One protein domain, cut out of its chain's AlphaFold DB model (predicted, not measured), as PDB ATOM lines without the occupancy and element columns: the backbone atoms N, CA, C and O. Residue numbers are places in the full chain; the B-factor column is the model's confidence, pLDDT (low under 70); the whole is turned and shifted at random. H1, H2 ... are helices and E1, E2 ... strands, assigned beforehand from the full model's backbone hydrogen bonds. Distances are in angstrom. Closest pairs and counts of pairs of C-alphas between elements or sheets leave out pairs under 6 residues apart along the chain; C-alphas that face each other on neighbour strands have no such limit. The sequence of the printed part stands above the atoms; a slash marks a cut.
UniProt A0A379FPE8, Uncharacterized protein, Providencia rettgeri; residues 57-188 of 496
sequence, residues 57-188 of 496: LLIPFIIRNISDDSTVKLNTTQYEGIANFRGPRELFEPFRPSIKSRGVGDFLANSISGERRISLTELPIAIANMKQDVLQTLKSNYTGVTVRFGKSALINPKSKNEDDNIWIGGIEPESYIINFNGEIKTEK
ATOM      1  N   LEU A  57     250.694 198.750 235.913       80.94
ATOM      2  CA  LEU A  57     249.319 198.271 235.897       80.94
ATOM      3  C   LEU A  57     248.604 198.904 234.704       80.94
ATOM      4  O   LEU A  57     248.643 200.125 234.550       80.94
ATOM      5  N   LEU A  58     247.974 198.071 233.884       86.00
ATOM      6  CA  LEU A  58     247.130 198.437 232.758       86.00
ATOM      7  C   LEU A  58     245.708 197.956 233.040       86.00
ATOM      8  O   LEU A  58     245.494 196.778 233.328       86.00
ATOM      9  N   ILE A  59     244.739 198.856 232.903       90.19
ATOM     10  CA  ILE A  59     243.319 198.514 232.974       90.19
ATOM     11  C   ILE A  59     242.668 198.984 231.673       90.19
ATOM     12  O   ILE A  59     242.540 200.198 231.467       90.19
ATOM     13  N   PRO A  60     242.295 198.063 230.769       89.19
ATOM     14  CA  PRO A  60     241.570 198.423 229.565       89.19
ATOM     15  C   PRO A  60     240.116 198.756 229.928       89.19
ATOM     16  O   PRO A  60     239.529 198.137 230.814       89.19
ATOM     17  N   PHE A  61     239.525 199.748 229.270       90.06
ATOM     18  CA  PHE A  61     238.136 200.132 229.486       90.06
ATOM     19  C   PHE A  61     237.467 200.672 228.218       90.06
ATOM     20  O   PHE A  61     238.116 201.221 227.328       90.06
ATOM     21  N   ILE A  62     236.146 200.539 228.135       86.56
ATOM     22  CA  ILE A  62     235.324 201.002 227.010       86.56
ATOM     23  C   ILE A  62     234.243 201.923 227.552       86.56
ATOM     24  O   ILE A  62     233.721 201.689 228.640       86.56
ATOM     25  N   ILE A  63     233.890 202.946 226.776       86.88
ATOM     26  CA  ILE A  63     232.772 203.836 227.081       86.88
ATOM     27  C   ILE A  63     231.741 203.708 225.966       86.88
ATOM     28  O   ILE A  63     232.090 203.812 224.786       86.88
ATOM     29  N   ARG A  64     230.472 203.514 226.321       81.50
ATOM     30  CA  ARG A  64     229.362 203.438 225.362       81.50
ATOM     31  C   ARG A  64     228.230 204.361 225.764       81.50
ATOM     32  O   ARG A  64     227.975 204.552 226.949       81.50
ATOM     33  N   ASN A  65     227.551 204.928 224.778       81.06
ATOM     34  CA  ASN A  65     226.341 205.699 225.015       81.06
ATOM     35  C   ASN A  65     225.183 204.745 225.327       81.06
ATOM     36  O   ASN A  65     224.922 203.828 224.555       81.06
ATOM     37  N   ILE A  66     224.467 204.979 226.424       79.94
ATOM     38  CA  ILE A  66     223.324 204.147 226.829       79.94
ATOM     39  C   ILE A  66     222.173 204.248 225.816       79.94
ATOM     40  O   ILE A  66     221.415 203.299 225.629       79.94
ATOM     41  N   SER A  67     222.060 205.383 225.124       75.62
ATOM     42  CA  SER A  67     220.930 205.678 224.237       75.62
ATOM     43  C   SER A  67     220.958 204.895 222.933       75.62
ATOM     44  O   SER A  67     219.909 204.588 222.373       75.62
ATOM     45  N   ASP A  68     222.148 204.623 222.404       71.31
ATOM     46  CA  ASP A  68     222.287 204.012 221.083       71.31
ATOM     47  C   ASP A  68     223.427 203.003 220.968       71.31
ATOM     48  O   ASP A  68     223.746 202.554 219.861       71.31
ATOM     49  N   ASP A  69     224.020 202.654 222.110       69.94
ATOM     50  CA  ASP A  69     225.078 201.664 222.258       69.94
ATOM     51  C   ASP A  69     226.332 201.998 221.415       69.94
ATOM     52  O   ASP A  69     227.187 201.152 221.150       69.94
ATOM     53  N   SER A  70     226.485 203.245 220.957       72.31
ATOM     54  CA  SER A  70     227.664 203.665 220.198       72.31
ATOM     55  C   SER A  70     228.880 203.841 221.108       72.31
ATOM     56  O   SER A  70     228.772 204.300 222.247       72.31
ATOM     57  N   THR A  71     230.062 203.474 220.610       77.12
ATOM     58  CA  THR A  71     231.316 203.670 221.343       77.12
ATOM     59  C   THR A  71     231.655 205.157 221.414       77.12
ATOM     60  O   THR A  71     231.734 205.844 220.391       77.12
ATOM     61  N   VAL A  72     231.891 205.662 222.623       82.31
ATOM     62  CA  VAL A  72     232.273 207.056 222.850       82.31
ATOM     63  C   VAL A  72     233.771 207.203 222.599       82.31
ATOM     64  O   VAL A  72     234.601 206.595 223.276       82.31
ATOM     65  N   LYS A  73     234.131 208.034 221.617       79.25
ATOM     66  CA  LYS A  73     235.531 208.365 221.333       79.25
ATOM     67  C   LYS A  73     236.041 209.354 222.370       79.25
ATOM     68  O   LYS A  73     235.618 210.510 222.394       79.25
ATOM     69  N   LEU A  74     236.970 208.899 223.196       82.81
ATOM     70  CA  LEU A  74     237.625 209.736 224.185       82.81
ATOM     71  C   LEU A  74     238.820 210.448 223.542       82.81
ATOM     72  O   LEU A  74     239.653 209.824 222.885       82.81
ATOM     73  N   ASN A  75     238.920 211.766 223.720       82.75
ATOM     74  CA  ASN A  75     240.130 212.484 223.334       82.75
ATOM     75  C   ASN A  75     241.209 212.257 224.400       82.75
ATOM     76  O   ASN A  75     241.331 213.042 225.336       82.75
ATOM     77  N   THR A  76     241.990 211.187 224.255       81.75
ATOM     78  CA  THR A  76     242.984 210.751 225.254       81.75
ATOM     79  C   THR A  76     244.017 211.826 225.599       81.75
ATOM     80  O   THR A  76     244.530 211.834 226.707       81.75
ATOM     81  N   THR A  77     244.272 212.798 224.714       79.81
ATOM     82  CA  THR A  77     245.184 213.924 225.004       79.81
ATOM     83  C   THR A  77     244.713 214.845 226.131       79.81
ATOM     84  O   THR A  77     245.516 215.601 226.671       79.81
ATOM     85  N   GLN A  78     243.428 214.797 226.489       80.94
ATOM     86  CA  GLN A  78     242.844 215.606 227.560       80.94
ATOM     87  C   GLN A  78     242.907 214.923 228.931       80.94
ATOM     88  O   GLN A  78     242.556 215.548 229.928       80.94
ATOM     89  N   TYR A  79     243.341 213.661 228.988       82.50
ATOM     90  CA  TYR A  79     243.283 212.846 230.193       82.50
ATOM     91  C   TYR A  79     244.646 212.227 230.487       82.50
ATOM     92  O   TYR A  79     245.170 211.424 229.714       82.50
ATOM     93  N   GLU A  80     245.229 212.601 231.621       81.19
ATOM     94  CA  GLU A  80     246.518 212.072 232.052       81.19
ATOM     95  C   GLU A  80     246.431 210.558 232.315       81.19
ATOM     96  O   GLU A  80     245.481 210.071 232.924       81.19
ATOM     97  N   GLY A  81     247.412 209.796 231.821       80.06
ATOM     98  CA  GLY A  81     247.496 208.345 232.029       80.06
ATOM     99  C   GLY A  81     246.527 207.491 231.200       80.06
ATOM    100  O   GLY A  81     246.614 206.264 231.273       80.06
ATOM    101  N   ILE A  82     245.644 208.102 230.397       87.12
ATOM    102  CA  ILE A  82     244.718 207.391 229.504       87.12
ATOM    103  C   ILE A  82     245.276 207.356 228.077       87.12
ATOM    104  O   ILE A  82     245.696 208.369 227.520       87.12
ATOM    105  N   ALA A  83     245.245 206.179 227.458       85.81
ATOM    106  CA  ALA A  83     245.686 205.948 226.087       85.81
ATOM    107  C   ALA A  83     244.658 205.132 225.296       85.81
ATOM    108  O   ALA A  83     243.797 204.470 225.872       85.81
ATOM    109  N   ASN A  84     244.763 205.163 223.965       84.69
ATOM    110  CA  ASN A  84     243.996 204.260 223.109       84.69
ATOM    111  C   ASN A  84     244.499 202.830 223.309       84.69
ATOM    112  O   ASN A  84     245.710 202.599 223.303       84.69
ATOM    113  N   PHE A  85     243.576 201.882 223.413       80.88
ATOM    114  CA  PHE A  85     243.885 200.472 223.603       80.88
ATOM    115  C   PHE A  85     243.345 199.643 222.441       80.88
ATOM    116  O   PHE A  85     242.230 199.854 221.958       80.88
ATOM    117  N   ARG A  86     244.151 198.683 221.995       71.88
ATOM    118  CA  ARG A  86     243.732 197.608 221.100       71.88
ATOM    119  C   ARG A  86     244.037 196.304 221.814       71.88
ATOM    120  O   ARG A  86     245.127 196.156 222.345       71.88
ATOM    121  N   GLY A  87     243.061 195.412 221.855       65.19
ATOM    122  CA  GLY A  87     243.208 194.110 222.478       65.19
ATOM    123  C   GLY A  87     241.993 193.226 222.206       65.19
ATOM    124  O   GLY A  87     241.012 193.708 221.624       65.19
ATOM    125  N   PRO A  88     242.067 191.947 222.606       63.97
ATOM    126  CA  PRO A  88     240.984 190.987 222.448       63.97
ATOM    127  C   PRO A  88     239.695 191.450 223.140       63.97
ATOM    128  O   PRO A  88     239.728 192.118 224.177       63.97
ATOM    129  N   ARG A  89     238.539 191.089 222.571       64.75
ATOM    130  CA  ARG A  89     237.220 191.408 223.156       64.75
ATOM    131  C   ARG A  89     236.940 190.581 224.404       64.75
ATOM    132  O   ARG A  89     236.232 191.034 225.295       64.75
ATOM    133  N   GLU A  90     237.546 189.406 224.466       69.12
ATOM    134  CA  GLU A  90     237.466 188.398 225.521       69.12
ATOM    135  C   GLU A  90     238.008 188.914 226.860       69.12
ATOM    136  O   GLU A  90     237.825 188.288 227.899       69.12
ATOM    137  N   LEU A  91     238.674 190.073 226.854       70.56
ATOM    138  CA  LEU A  91     239.111 190.751 228.067       70.56
ATOM    139  C   LEU A  91     237.958 191.383 228.847       70.56
ATOM    140  O   LEU A  91     238.168 191.779 229.983       70.56
ATOM    141  N   PHE A  92     236.779 191.545 228.261       73.38
ATOM    142  CA  PHE A  92     235.657 192.252 228.873       73.38
ATOM    143  C   PHE A  92     234.517 191.281 229.173       73.38
ATOM    144  O   PHE A  92     234.473 190.188 228.608       73.38
ATOM    145  N   GLU A  93     233.573 191.688 230.029       68.19
ATOM    146  CA  GLU A  93     232.306 190.960 230.173       68.19
ATOM    147  C   GLU A  93     231.681 190.726 228.784       68.19
ATOM    148  O   GLU A  93     231.801 191.614 227.923       68.19
ATOM    149  N   PRO A  94     231.017 189.571 228.550       56.94
ATOM    150  CA  PRO A  94     230.505 189.177 227.243       56.94
ATOM    151  C   PRO A  94     229.830 190.338 226.504       56.94
ATOM    152  O   PRO A  94     228.788 190.867 226.896       56.94
ATOM    153  N   PHE A  95     230.480 190.769 225.426       53.22
ATOM    154  CA  PHE A  95     230.087 191.926 224.636       53.22
ATOM    155  C   PHE A  95     229.124 191.499 223.532       53.22
ATOM    156  O   PHE A  95     229.435 190.589 222.763       53.22
ATOM    157  N   ARG A  96     227.997 192.207 223.373       53.50
ATOM    158  CA  ARG A  96     227.187 192.102 222.152       53.50
ATOM    159  C   ARG A  96     227.314 193.384 221.312       53.50
ATOM    160  O   ARG A  96     227.114 194.483 221.835       53.50
ATOM    161  N   PRO A  97     227.713 193.272 220.028       46.38
ATOM    162  CA  PRO A  97     227.883 194.418 219.139       46.38
ATOM    163  C   PRO A  97     226.561 195.158 218.930       46.38
ATOM    164  O   PRO A  97     225.505 194.534 218.848       46.38
ATOM    165  N   SER A  98     226.624 196.489 218.804       43.66
ATOM    166  CA  SER A  98     225.422 197.285 218.537       43.66
ATOM    167  C   SER A  98     224.739 196.839 217.240       43.66
ATOM    168  O   SER A  98     225.382 196.493 216.250       43.66
ATOM    169  N   ILE A  99     223.409 196.908 217.195       45.19
ATOM    170  CA  ILE A  99     222.645 196.572 215.980       45.19
ATOM    171  C   ILE A  99     223.051 197.477 214.805       45.19
ATOM    172  O   ILE A  99     223.119 197.035 213.655       45.19
ATOM    173  N   LYS A 100     223.417 198.736 215.092       43.78
ATOM    174  CA  LYS A 100     223.945 199.683 214.098       43.78
ATOM    175  C   LYS A 100     225.269 199.220 213.478       43.78
ATOM    176  O   LYS A 100     225.524 199.550 212.323       43.78
ATOM    177  N   SER A 101     226.084 198.446 214.199       40.31
ATOM    178  CA  SER A 101     227.373 197.956 213.703       40.31
ATOM    179  C   SER A 101     227.269 196.671 212.872       40.31
ATOM    180  O   SER A 101     228.286 196.152 212.411       40.31
ATOM    181  N   ARG A 102     226.050 196.154 212.621       39.44
ATOM    182  CA  ARG A 102     225.801 194.927 211.834       39.44
ATOM    183  C   ARG A 102     226.637 193.724 212.306       39.44
ATOM    184  O   ARG A 102     227.058 192.907 211.492       39.44
ATOM    185  N   GLY A 103     226.919 193.640 213.607       38.69
ATOM    186  CA  GLY A 103     227.751 192.580 214.187       38.69
ATOM    187  C   GLY A 103     229.262 192.836 214.127       38.69
ATOM    188  O   GLY A 103     230.026 192.156 214.812       38.69
ATOM    189  N   VAL A 104     229.724 193.854 213.396       37.00
ATOM    190  CA  VAL A 104     231.127 194.285 213.399       37.00
ATOM    191  C   VAL A 104     231.307 195.266 214.551       37.00
ATOM    192  O   VAL A 104     231.279 196.473 214.365       37.00
ATOM    193  N   GLY A 105     231.414 194.758 215.780       45.41
ATOM    194  CA  GLY A 105     231.635 195.605 216.956       45.41
ATOM    195  C   GLY A 105     232.812 196.568 216.759       45.41
ATOM    196  O   GLY A 105     233.962 196.131 216.702       45.41
ATOM    197  N   ASP A 106     232.528 197.868 216.671       46.59
ATOM    198  CA  ASP A 106     233.541 198.923 216.690       46.59
ATOM    199  C   ASP A 106     234.185 198.955 218.078       46.59
ATOM    200  O   ASP A 106     233.724 199.627 219.006       46.59
ATOM    201  N   PHE A 107     235.254 198.178 218.232       58.97
ATOM    202  CA  PHE A 107     235.966 198.050 219.488       58.97
ATOM    203  C   PHE A 107     237.032 199.140 219.599       58.97
ATOM    204  O   PHE A 107     238.214 198.929 219.329       58.97
ATOM    205  N   LEU A 108     236.592 200.348 219.943       66.31
ATOM    206  CA  LEU A 108     237.487 201.438 220.325       66.31
ATOM    207  C   LEU A 108     237.591 201.457 221.848       66.31
ATOM    208  O   LEU A 108     236.793 202.097 222.532       66.31
ATOM    209  N   ALA A 109     238.562 200.711 222.364       79.12
ATOM    210  CA  ALA A 109     238.875 200.686 223.781       79.12
ATOM    211  C   ALA A 109     239.918 201.753 224.135       79.12
ATOM    212  O   ALA A 109     240.690 202.241 223.305       79.12
ATOM    213  N   ASN A 110     239.940 202.091 225.412       88.25
ATOM    214  CA  ASN A 110     240.952 202.911 226.046       88.25
ATOM    215  C   ASN A 110     241.654 202.062 227.103       88.25
ATOM    216  O   ASN A 110     241.214 200.967 227.444       88.25
ATOM    217  N   SER A 111     242.747 202.564 227.643       88.19
ATOM    218  CA  SER A 111     243.384 201.976 228.808       88.19
ATOM    219  C   SER A 111     243.897 203.065 229.715       88.19
ATOM    220  O   SER A 111     244.426 204.063 229.225       88.19
ATOM    221  N   ILE A 112     243.801 202.844 231.020       89.06
ATOM    222  CA  ILE A 112     244.539 203.628 231.999       89.06
ATOM    223  C   ILE A 112     245.768 202.835 232.438       89.06
ATOM    224  O   ILE A 112     245.675 201.641 232.737       89.06
ATOM    225  N   SER A 113     246.925 203.493 232.447       84.19
ATOM    226  CA  SER A 113     248.174 202.903 232.923       84.19
ATOM    227  C   SER A 113     248.798 203.749 234.024       84.19
ATOM    228  O   SER A 113     248.877 204.968 233.886       84.19
ATOM    229  N   GLY A 114     249.268 203.106 235.092       70.75
ATOM    230  CA  GLY A 114     249.936 203.778 236.208       70.75
ATOM    231  C   GLY A 114     251.374 203.301 236.409       70.75
ATOM    232  O   GLY A 114     251.640 202.097 236.456       70.75
ATOM    233  N   GLU A 115     252.310 204.237 236.592       61.06
ATOM    234  CA  GLU A 115     253.665 203.940 237.069       61.06
ATOM    235  C   GLU A 115     253.645 203.735 238.586       61.06
ATOM    236  O   GLU A 115     253.814 204.675 239.362       61.06
ATOM    237  N   ARG A 116     253.432 202.502 239.048       57.44
ATOM    238  CA  ARG A 116     253.615 202.175 240.465       57.44
ATOM    239  C   ARG A 116     254.256 200.805 240.623       57.44
ATOM    240  O   ARG A 116     253.838 199.830 240.011       57.44
ATOM    241  N   ARG A 117     255.263 200.728 241.497       57.81
ATOM    242  CA  ARG A 117     255.719 199.460 242.077       57.81
ATOM    243  C   ARG A 117     254.640 199.013 243.063       57.81
ATOM    244  O   ARG A 117     254.657 199.459 244.203       57.81
ATOM    245  N   ILE A 118     253.680 198.222 242.597       61.22
ATOM    246  CA  ILE A 118     252.568 197.721 243.412       61.22
ATOM    247  C   ILE A 118     252.913 196.294 243.840       61.22
ATOM    248  O   ILE A 118     253.285 195.473 242.999       61.22
ATOM    249  N   SER A 119     252.841 195.994 245.138       59.31
ATOM    250  CA  SER A 119     252.967 194.610 245.608       59.31
ATOM    251  C   SER A 119     251.725 193.796 245.226       59.31
ATOM    252  O   SER A 119     250.637 194.349 245.084       59.31
ATOM    253  N   LEU A 120     251.848 192.470 245.097       60.25
ATOM    254  CA  LEU A 120     250.708 191.611 244.738       60.25
ATOM    255  C   LEU A 120     249.516 191.774 245.700       60.25
ATOM    256  O   LEU A 120     248.369 191.723 245.273       60.25
ATOM    257  N   THR A 121     249.787 192.036 246.980       64.19
ATOM    258  CA  THR A 121     248.773 192.261 248.020       64.19
ATOM    259  C   THR A 121     248.043 193.599 247.892       64.19
ATOM    260  O   THR A 121     246.930 193.740 248.385       64.19
ATOM    261  N   GLU A 122     248.650 194.587 247.237       68.25
ATOM    262  CA  GLU A 122     248.071 195.921 247.033       68.25
ATOM    263  C   GLU A 122     247.334 196.043 245.689       68.25
ATOM    264  O   GLU A 122     246.624 197.026 245.474       68.25
ATOM    265  N   LEU A 123     247.479 195.057 244.791       71.94
ATOM    266  CA  LEU A 123     246.885 195.082 243.451       71.94
ATOM    267  C   LEU A 123     245.364 195.291 243.455       71.94
ATOM    268  O   LEU A 123     244.925 196.179 242.724       71.94
ATOM    269  N   PRO A 124     244.553 194.574 244.262       78.56
ATOM    270  CA  PRO A 124     243.100 194.747 244.220       78.56
ATOM    271  C   PRO A 124     242.672 196.174 244.583       78.56
ATOM    272  O   PRO A 124     241.862 196.786 243.889       78.56
ATOM    273  N   ILE A 125     243.285 196.741 245.626       83.75
ATOM    274  CA  ILE A 125     243.007 198.107 246.087       83.75
ATOM    275  C   ILE A 125     243.468 199.126 245.039       83.75
ATOM    276  O   ILE A 125     242.757 200.088 244.753       83.75
ATOM    277  N   ALA A 126     244.644 198.925 244.440       82.50
ATOM    278  CA  ALA A 126     245.153 199.809 243.399       82.50
ATOM    279  C   ALA A 126     244.259 199.807 242.148       82.50
ATOM    280  O   ALA A 126     243.977 200.875 241.606       82.50
ATOM    281  N   ILE A 127     243.781 198.632 241.728       86.44
ATOM    282  CA  ILE A 127     242.855 198.478 240.600       86.44
ATOM    283  C   ILE A 127     241.535 199.183 240.896       86.44
ATOM    284  O   ILE A 127     241.087 199.983 240.079       86.44
ATOM    285  N   ALA A 128     240.949 198.948 242.072       89.56
ATOM    286  CA  ALA A 128     239.711 199.605 242.483       89.56
ATOM    287  C   ALA A 128     239.850 201.137 242.480       89.56
ATOM    288  O   ALA A 128     239.004 201.830 241.918       89.56
ATOM    289  N   ASN A 129     240.951 201.666 243.023       90.69
ATOM    290  CA  ASN A 129     241.216 203.106 243.031       90.69
ATOM    291  C   ASN A 129     241.361 203.670 241.612       90.69
ATOM    292  O   ASN A 129     240.733 204.672 241.293       90.69
ATOM    293  N   MET A 130     242.117 203.006 240.729       90.44
ATOM    294  CA  MET A 130     242.267 203.454 239.339       90.44
ATOM    295  C   MET A 130     240.941 203.416 238.567       90.44
ATOM    296  O   MET A 130     240.654 204.341 237.808       90.44
ATOM    297  N   LYS A 131     240.111 202.381 238.768       92.88
ATOM    298  CA  LYS A 131     238.757 202.312 238.193       92.88
ATOM    299  C   LYS A 131     237.902 203.487 238.678       92.88
ATOM    300  O   LYS A 131     237.274 204.162 237.865       92.88
ATOM    301  N   GLN A 132     237.921 203.775 239.980       93.19
ATOM    302  CA  GLN A 132     237.198 204.909 240.560       93.19
ATOM    303  C   GLN A 132     237.691 206.255 240.019       93.19
ATOM    304  O   GLN A 132     236.866 207.079 239.630       93.19
ATOM    305  N   ASP A 133     239.003 206.462 239.904       91.81
ATOM    306  CA  ASP A 133     239.579 207.685 239.333       91.81
ATOM    307  C   ASP A 133     239.114 207.901 237.884       91.81
ATOM    308  O   ASP A 133     238.740 209.017 237.508       91.81
ATOM    309  N   VAL A 134     239.048 206.833 237.075       93.00
ATOM    310  CA  VAL A 134     238.477 206.889 235.718       93.00
ATOM    311  C   VAL A 134     236.998 207.266 235.772       93.00
ATOM    312  O   VAL A 134     236.584 208.194 235.080       93.00
ATOM    313  N   LEU A 135     236.194 206.603 236.605       94.25
ATOM    314  CA  LEU A 135     234.755 206.869 236.707       94.25
ATOM    315  C   LEU A 135     234.456 208.312 237.144       94.25
ATOM    316  O   LEU A 135     233.610 208.963 236.532       94.25
ATOM    317  N   GLN A 136     235.164 208.843 238.145       92.69
ATOM    318  CA  GLN A 136     234.994 210.229 238.606       92.69
ATOM    319  C   GLN A 136     235.413 211.247 237.537       92.69
ATOM    320  O   GLN A 136     234.743 212.263 237.327       92.69
ATOM    321  N   THR A 137     236.500 210.947 236.823       90.81
ATOM    322  CA  THR A 137     236.983 211.763 235.706       90.81
ATOM    323  C   THR A 137     235.948 211.824 234.583       90.81
ATOM    324  O   THR A 137     235.615 212.904 234.092       90.81
ATOM    325  N   LEU A 138     235.385 210.674 234.206       91.19
ATOM    326  CA  LEU A 138     234.371 210.576 233.159       91.19
ATOM    327  C   LEU A 138     233.046 211.214 233.575       91.19
ATOM    328  O   LEU A 138     232.439 211.911 232.767       91.19
ATOM    329  N   LYS A 139     232.631 211.054 234.835       91.69
ATOM    330  CA  LYS A 139     231.394 211.627 235.388       91.69
ATOM    331  C   LYS A 139     231.305 213.145 235.225       91.69
ATOM    332  O   LYS A 139     230.213 213.681 235.078       91.69
ATOM    333  N   SER A 140     232.442 213.841 235.234       85.75
ATOM    334  CA  SER A 140     232.477 215.298 235.043       85.75
ATOM    335  C   SER A 140     232.111 215.732 233.618       85.75
ATOM    336  O   SER A 140     231.672 216.862 233.420       85.75
ATOM    337  N   ASN A 141     232.292 214.848 232.632       86.88
ATOM    338  CA  ASN A 141     232.195 215.171 231.206       86.88
ATOM    339  C   ASN A 141     231.107 214.380 230.466       86.88
ATOM    340  O   ASN A 141     230.695 214.782 229.378       86.88
ATOM    341  N   TYR A 142     230.658 213.260 231.029       88.19
ATOM    342  CA  TYR A 142     229.733 212.334 230.394       88.19
ATOM    343  C   TYR A 142     228.634 211.925 231.372       88.19
ATOM    344  O   TYR A 142     228.899 211.610 232.530       88.19
ATOM    345  N   THR A 143     227.403 211.871 230.873       88.31
ATOM    346  CA  THR A 143     226.246 211.277 231.546       88.31
ATOM    347  C   THR A 143     225.516 210.376 230.557       88.31
ATOM    348  O   THR A 143     225.639 210.547 229.342       88.31
ATOM    349  N   GLY A 144     224.789 209.381 231.063       88.06
ATOM    350  CA  GLY A 144     224.121 208.400 230.207       88.06
ATOM    351  C   GLY A 144     225.111 207.508 229.451       88.06
ATOM    352  O   GLY A 144     224.910 207.223 228.269       88.06
ATOM    353  N   VAL A 145     226.199 207.094 230.110       88.81
ATOM    354  CA  VAL A 145     227.221 206.219 229.519       88.81
ATOM    355  C   VAL A 145     227.476 204.980 230.369       88.81
ATOM    356  O   VAL A 145     227.464 205.039 231.597       88.81
ATOM    357  N   THR A 146     227.768 203.870 229.700       87.38
ATOM    358  CA  THR A 146     228.298 202.653 230.318       87.38
ATOM    359  C   THR A 146     229.817 202.672 230.213       87.38
ATOM    360  O   THR A 146     230.357 202.913 229.132       87.38
ATOM    361  N   VAL A 147     230.507 202.407 231.319       90.38
ATOM    362  CA  VAL A 147     231.962 202.268 231.406       90.38
ATOM    363  C   VAL A 147     232.277 200.834 231.811       90.38
ATOM    364  O   VAL A 147     231.961 200.424 232.925       90.38
ATOM    365  N   ARG A 148     232.895 200.069 230.912       87.62
ATOM    366  CA  ARG A 148     233.251 198.664 231.156       87.62
ATOM    367  C   ARG A 148     234.746 198.515 231.284       87.62
ATOM    368  O   ARG A 148     235.456 198.854 230.341       87.62
ATOM    369  N   PHE A 149     235.211 198.003 232.409       89.88
ATOM    370  CA  PHE A 149     236.609 197.677 232.643       89.88
ATOM    371  C   PHE A 149     236.851 196.216 232.286       89.88
ATOM    372  O   PHE A 149     236.163 195.324 232.776       89.88
ATOM    373  N   GLY A 150     237.835 195.978 231.428       84.38
ATOM    374  CA  GLY A 150     238.292 194.639 231.100       84.38
ATOM    375  C   GLY A 150     239.293 194.106 232.121       84.38
ATOM    376  O   GLY A 150     239.648 194.764 233.106       84.38
ATOM    377  N   LYS A 151     239.785 192.900 231.851       84.06
ATOM    378  CA  LYS A 151     240.763 192.195 232.668       84.06
ATOM    379  C   LYS A 151     242.009 193.053 232.832       84.06
ATOM    380  O   LYS A 151     242.573 193.564 231.866       84.06
ATOM    381  N   SER A 152     242.432 193.226 234.078       85.75
ATOM    382  CA  SER A 152     243.619 194.019 234.395       85.75
ATOM    383  C   SER A 152     244.891 193.227 234.092       85.75
ATOM    384  O   SER A 152     244.932 192.006 234.266       85.75
ATOM    385  N   ALA A 153     245.946 193.918 233.665       81.50
ATOM    386  CA  ALA A 153     247.235 193.310 233.350       81.50
ATOM    387  C   ALA A 153     248.403 194.083 233.959       81.50
ATOM    388  O   ALA A 153     248.368 195.303 234.102       81.50
ATOM    389  N   LEU A 154     249.480 193.365 234.251       77.31
ATOM    390  CA  LEU A 154     250.799 193.940 234.465       77.31
ATOM    391  C   LEU A 154     251.551 193.925 233.134       77.31
ATOM    392  O   LEU A 154     251.830 192.861 232.584       77.31
ATOM    393  N   ILE A 155     251.885 195.107 232.625       75.06
ATOM    394  CA  ILE A 155     252.549 195.280 231.331       75.06
ATOM    395  C   ILE A 155     253.980 195.760 231.508       75.06
ATOM    396  O   ILE A 155     254.281 196.534 232.414       75.06
ATOM    397  N   ASN A 156     254.875 195.347 230.617       72.44
ATOM    398  CA  ASN A 156     256.200 195.943 230.536       72.44
ATOM    399  C   ASN A 156     256.148 197.140 229.570       72.44
ATOM    400  O   ASN A 156     256.042 196.913 228.367       72.44
ATOM    401  N   PRO A 157     256.298 198.396 230.034       67.44
ATOM    402  CA  PRO A 157     256.207 199.574 229.168       67.44
ATOM    403  C   PRO A 157     257.301 199.624 228.088       67.44
ATOM    404  O   PRO A 157     257.202 200.394 227.136       67.44
ATOM    405  N   LYS A 158     258.366 198.820 228.225       68.12
ATOM    406  CA  LYS A 158     259.428 198.694 227.218       68.12
ATOM    407  C   LYS A 158     259.145 197.616 226.174       68.12
ATOM    408  O   LYS A 158     259.851 197.581 225.166       68.12
ATOM    409  N   SER A 159     258.173 196.735 226.411       66.69
ATOM    410  CA  SER A 159     257.771 195.729 225.434       66.69
ATOM    411  C   SER A 159     256.653 196.255 224.543       66.69
ATOM    412  O   SER A 159     255.786 197.006 224.979       66.69
ATOM    413  N   LYS A 160     256.697 195.855 223.273       63.50
ATOM    414  CA  LYS A 160     255.611 196.054 222.308       63.50
ATOM    415  C   LYS A 160     254.849 194.760 222.020       63.50
ATOM    416  O   LYS A 160     253.939 194.790 221.201       63.50
ATOM    417  N   ASN A 161     255.259 193.643 222.624       64.94
ATOM    418  CA  ASN A 161     254.594 192.364 222.435       64.94
ATOM    419  C   ASN A 161     253.455 192.224 223.451       64.94
ATOM    420  O   ASN A 161     253.704 192.268 224.654       64.94
ATOM    421  N   GLU A 162     252.224 192.053 222.973       62.19
ATOM    422  CA  GLU A 162     251.048 191.869 223.831       62.19
ATOM    423  C   GLU A 162     251.108 190.551 224.619       62.19
ATOM    424  O   GLU A 162     250.614 190.500 225.745       62.19
ATOM    425  N   ASP A 163     251.811 189.536 224.102       61.97
ATOM    426  CA  ASP A 163     252.053 188.267 224.808       61.97
ATOM    427  C   ASP A 163     252.910 188.448 226.071       61.97
ATOM    428  O   ASP A 163     252.993 187.558 226.920       61.97
ATOM    429  N   ASP A 164     253.558 189.608 226.230       63.28
ATOM    430  CA  ASP A 164     254.318 189.917 227.435       63.28
ATOM    431  C   ASP A 164     253.443 190.399 228.595       63.28
ATOM    432  O   ASP A 164     253.963 190.564 229.704       63.28
ATOM    433  N   ASN A 165     252.146 190.607 228.371       71.69
ATOM    434  CA  ASN A 165     251.213 191.047 229.395       71.69
ATOM    435  C   ASN A 165     250.918 189.916 230.386       71.69
ATOM    436  O   ASN A 165     250.570 188.799 230.012       71.69
ATOM    437  N   ILE A 166     251.013 190.219 231.679       73.06
ATOM    438  CA  ILE A 166     250.643 189.287 232.746       73.06
ATOM    439  C   ILE A 166     249.227 189.637 233.202       73.06
ATOM    440  O   ILE A 166     249.030 190.592 233.956       73.06
ATOM    441  N   TRP A 167     248.239 188.876 232.735       76.62
ATOM    442  CA  TRP A 167     246.843 189.046 233.141       76.62
ATOM    443  C   TRP A 167     246.654 188.667 234.608       76.62
ATOM    444  O   TRP A 167     247.070 187.594 235.047       76.62
ATOM    445  N   ILE A 168     246.013 189.547 235.371       72.44
ATOM    446  CA  ILE A 168     245.786 189.349 236.802       72.44
ATOM    447  C   ILE A 168     244.564 188.437 236.968       72.44
ATOM    448  O   ILE A 168     243.479 188.753 236.483       72.44
ATOM    449  N   GLY A 169     244.754 187.274 237.595       63.56
ATOM    450  CA  GLY A 169     243.674 186.343 237.937       63.56
ATOM    451  C   GLY A 169     242.928 186.755 239.210       63.56
ATOM    452  O   GLY A 169     243.486 187.461 240.050       63.56
ATOM    453  N   GLY A 170     241.675 186.311 239.351       65.75
ATOM    454  CA  GLY A 170     240.829 186.597 240.520       65.75
ATOM    455  C   GLY A 170     240.256 188.018 240.571       65.75
ATOM    456  O   GLY A 170     239.655 188.393 241.574       65.75
ATOM    457  N   ILE A 171     240.452 188.809 239.514       72.00
ATOM    458  CA  ILE A 171     239.828 190.120 239.329       72.00
ATOM    459  C   ILE A 171     239.098 190.070 237.998       72.00
ATOM    460  O   ILE A 171     239.724 190.127 236.934       72.00
ATOM    461  N   GLU A 172     237.782 189.940 238.080       76.38
ATOM    462  CA  GLU A 172     236.934 189.837 236.905       76.38
ATOM    463  C   GLU A 172     236.713 191.212 236.251       76.38
ATOM    464  O   GLU A 172     236.893 192.264 236.888       76.38
ATOM    465  N   PRO A 173     236.380 191.230 234.950       81.12
ATOM    466  CA  PRO A 173     235.835 192.411 234.300       81.12
ATOM    467  C   PRO A 173     234.618 192.949 235.063       81.12
ATOM    468  O   PRO A 173     233.877 192.190 235.676       81.12
ATOM    469  N   GLU A 174     234.428 194.265 235.031       85.75
ATOM    470  CA  GLU A 174     233.345 194.933 235.760       85.75
ATOM    471  C   GLU A 174     232.769 196.065 234.921       85.75
ATOM    472  O   GLU A 174     233.510 196.824 234.283       85.75
ATOM    473  N   SER A 175     231.456 196.244 235.004       85.69
ATOM    474  CA  SER A 175     230.755 197.291 234.274       85.69
ATOM    475  C   SER A 175     229.999 198.246 235.188       85.69
ATOM    476  O   SER A 175     229.342 197.853 236.152       85.69
ATOM    477  N   TYR A 176     230.066 199.531 234.848       90.94
ATOM    478  CA  TYR A 176     229.445 200.630 235.578       90.94
ATOM    479  C   TYR A 176     228.614 201.502 234.646       90.94
ATOM    480  O   TYR A 176     228.925 201.657 233.467       90.94
ATOM    481  N   ILE A 177     227.592 202.141 235.200       88.81
ATOM    482  CA  ILE A 177     226.793 203.160 234.532       88.81
ATOM    483  C   ILE A 177     227.014 204.496 235.226       88.81
ATOM    484  O   ILE A 177     226.832 204.623 236.436       88.81
ATOM    485  N   ILE A 178     227.374 205.501 234.429       92.62
ATOM    486  CA  ILE A 178     227.258 206.907 234.800       92.62
ATOM    487  C   ILE A 178     225.899 207.361 234.277       92.62
ATOM    488  O   ILE A 178     225.730 207.601 233.078       92.62
ATOM    489  N   ASN A 179     224.907 207.416 235.161       88.06
ATOM    490  CA  ASN A 179     223.533 207.688 234.759       88.06
ATOM    491  C   ASN A 179     223.346 209.152 234.318       88.06
ATOM    492  O   ASN A 179     224.264 209.975 234.354       88.06
ATOM    493  N   PHE A 180     222.136 209.494 233.880       85.62
ATOM    494  CA  PHE A 180     221.815 210.833 233.377       85.62
ATOM    495  C   PHE A 180     221.862 211.925 234.461       85.62
ATOM    496  O   PHE A 180     222.025 213.098 234.133       85.62
ATOM    497  N   ASN A 181     221.819 211.534 235.739       85.94
ATOM    498  CA  ASN A 181     222.005 212.412 236.898       85.94
ATOM    499  C   ASN A 181     223.480 212.495 237.344       85.94
ATOM    500  O   ASN A 181     223.796 213.160 238.329       85.94
ATOM    501  N   GLY A 182     224.391 211.811 236.642       85.88
ATOM    502  CA  GLY A 182     225.808 211.732 236.989       85.88
ATOM    503  C   GLY A 182     226.101 210.828 238.189       85.88
ATOM    504  O   GLY A 182     227.188 210.895 238.755       85.88
ATOM    505  N   GLU A 183     225.175 209.991 238.639       90.38
ATOM    506  CA  GLU A 183     225.469 208.978 239.656       90.38
ATOM    507  C   GLU A 183     226.194 207.792 239.018       90.38
ATOM    508  O   GLU A 183     225.934 207.442 237.866       90.38
ATOM    509  N   ILE A 184     227.098 207.177 239.779       92.62
ATOM    510  CA  ILE A 184     227.838 205.986 239.364       92.62
ATOM    511  C   ILE A 184     227.213 204.796 240.084       92.62
ATOM    512  O   ILE A 184     227.165 204.789 241.314       92.62
ATOM    513  N   LYS A 185     226.751 203.809 239.323       89.62
ATOM    514  CA  LYS A 185     226.257 202.520 239.825       89.62
ATOM    515  C   LYS A 185     226.898 201.386 239.044       89.62
ATOM    516  O   LYS A 185     227.407 201.625 237.945       89.62
ATOM    517  N   THR A 186     226.881 200.168 239.572       86.88
ATOM    518  CA  THR A 186     227.217 199.019 238.721       86.88
ATOM    519  C   THR A 186     226.170 198.899 237.608       86.88
ATOM    520  O   THR A 186     225.008 199.277 237.778       86.88
ATOM    521  N   GLU A 187     226.574 198.415 236.433       80.75
ATOM    522  CA  GLU A 187     225.646 198.221 235.313       80.75
ATOM    523  C   GLU A 187     224.523 197.249 235.712       80.75
ATOM    524  O   GLU A 187     223.358 197.497 235.404       80.75
ATOM    525  N   LYS A 188     224.860 196.221 236.501       77.06
ATOM    526  CA  LYS A 188     223.914 195.253 237.060       77.06
ATOM    527  C   LYS A 188     222.845 195.906 237.942       77.06
ATOM    528  O   LYS A 188     221.668 195.713 237.666       77.06
TER     529      LYS A 188
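AT A GLANCE: This is residues 57 to 188 of the 496 residues of an uncharacterized protein of Providencia rettgeri (UniProt A0A379FPE8). With little regular structure, 52 of 132 printed residues being in named elements, this domain is a strongly twisted antiparallel sheet curled round one helix, H1, with long loops. The order is E1 E2 E3 H1 E4 E5 E6 E7, class mixed. It is compact, radius of gyration of the C-alphas 14.5 A, spanning 39 by 31 by 30 A.

IN THESE COORDINATES: E1, residues 57 to 65, 26.5 A long, begins at (249.319, 198.271, 235.897). E2 is residues 82 to 85, E3 109 to 114, E4 145 to 149, E5 153 to 155, E6 174 to 178. H1, residues 123 to 139, is 24.1 A long. E7, residues 184 to 186, ends at (227.217, 199.019, 238.721).

HOW THE PARTS SIT: E3 lies on one side of E1, N 61 to O 110 being 2.8 A; E4 and E5 lie on the other, N 62 to O 148 being 2.9 A and N 58 to O 153 2.8 A. H1 is on the sheet, its Ile 127 C-alpha 7.6 A from that of Ile 59, the closest to E1; every O i to N i+4 pair is within hydrogen-bond range. E2 and E3 form a hairpin, as do E6 and E7; E4 and E6 are antiparallel neighbours.

THE WHOLE: The printed part has no cut. Links E1 to E2, E2 to E3 and E5 to E6 are long. Confidence is under 70 in 39 residues, among them 93 to 108.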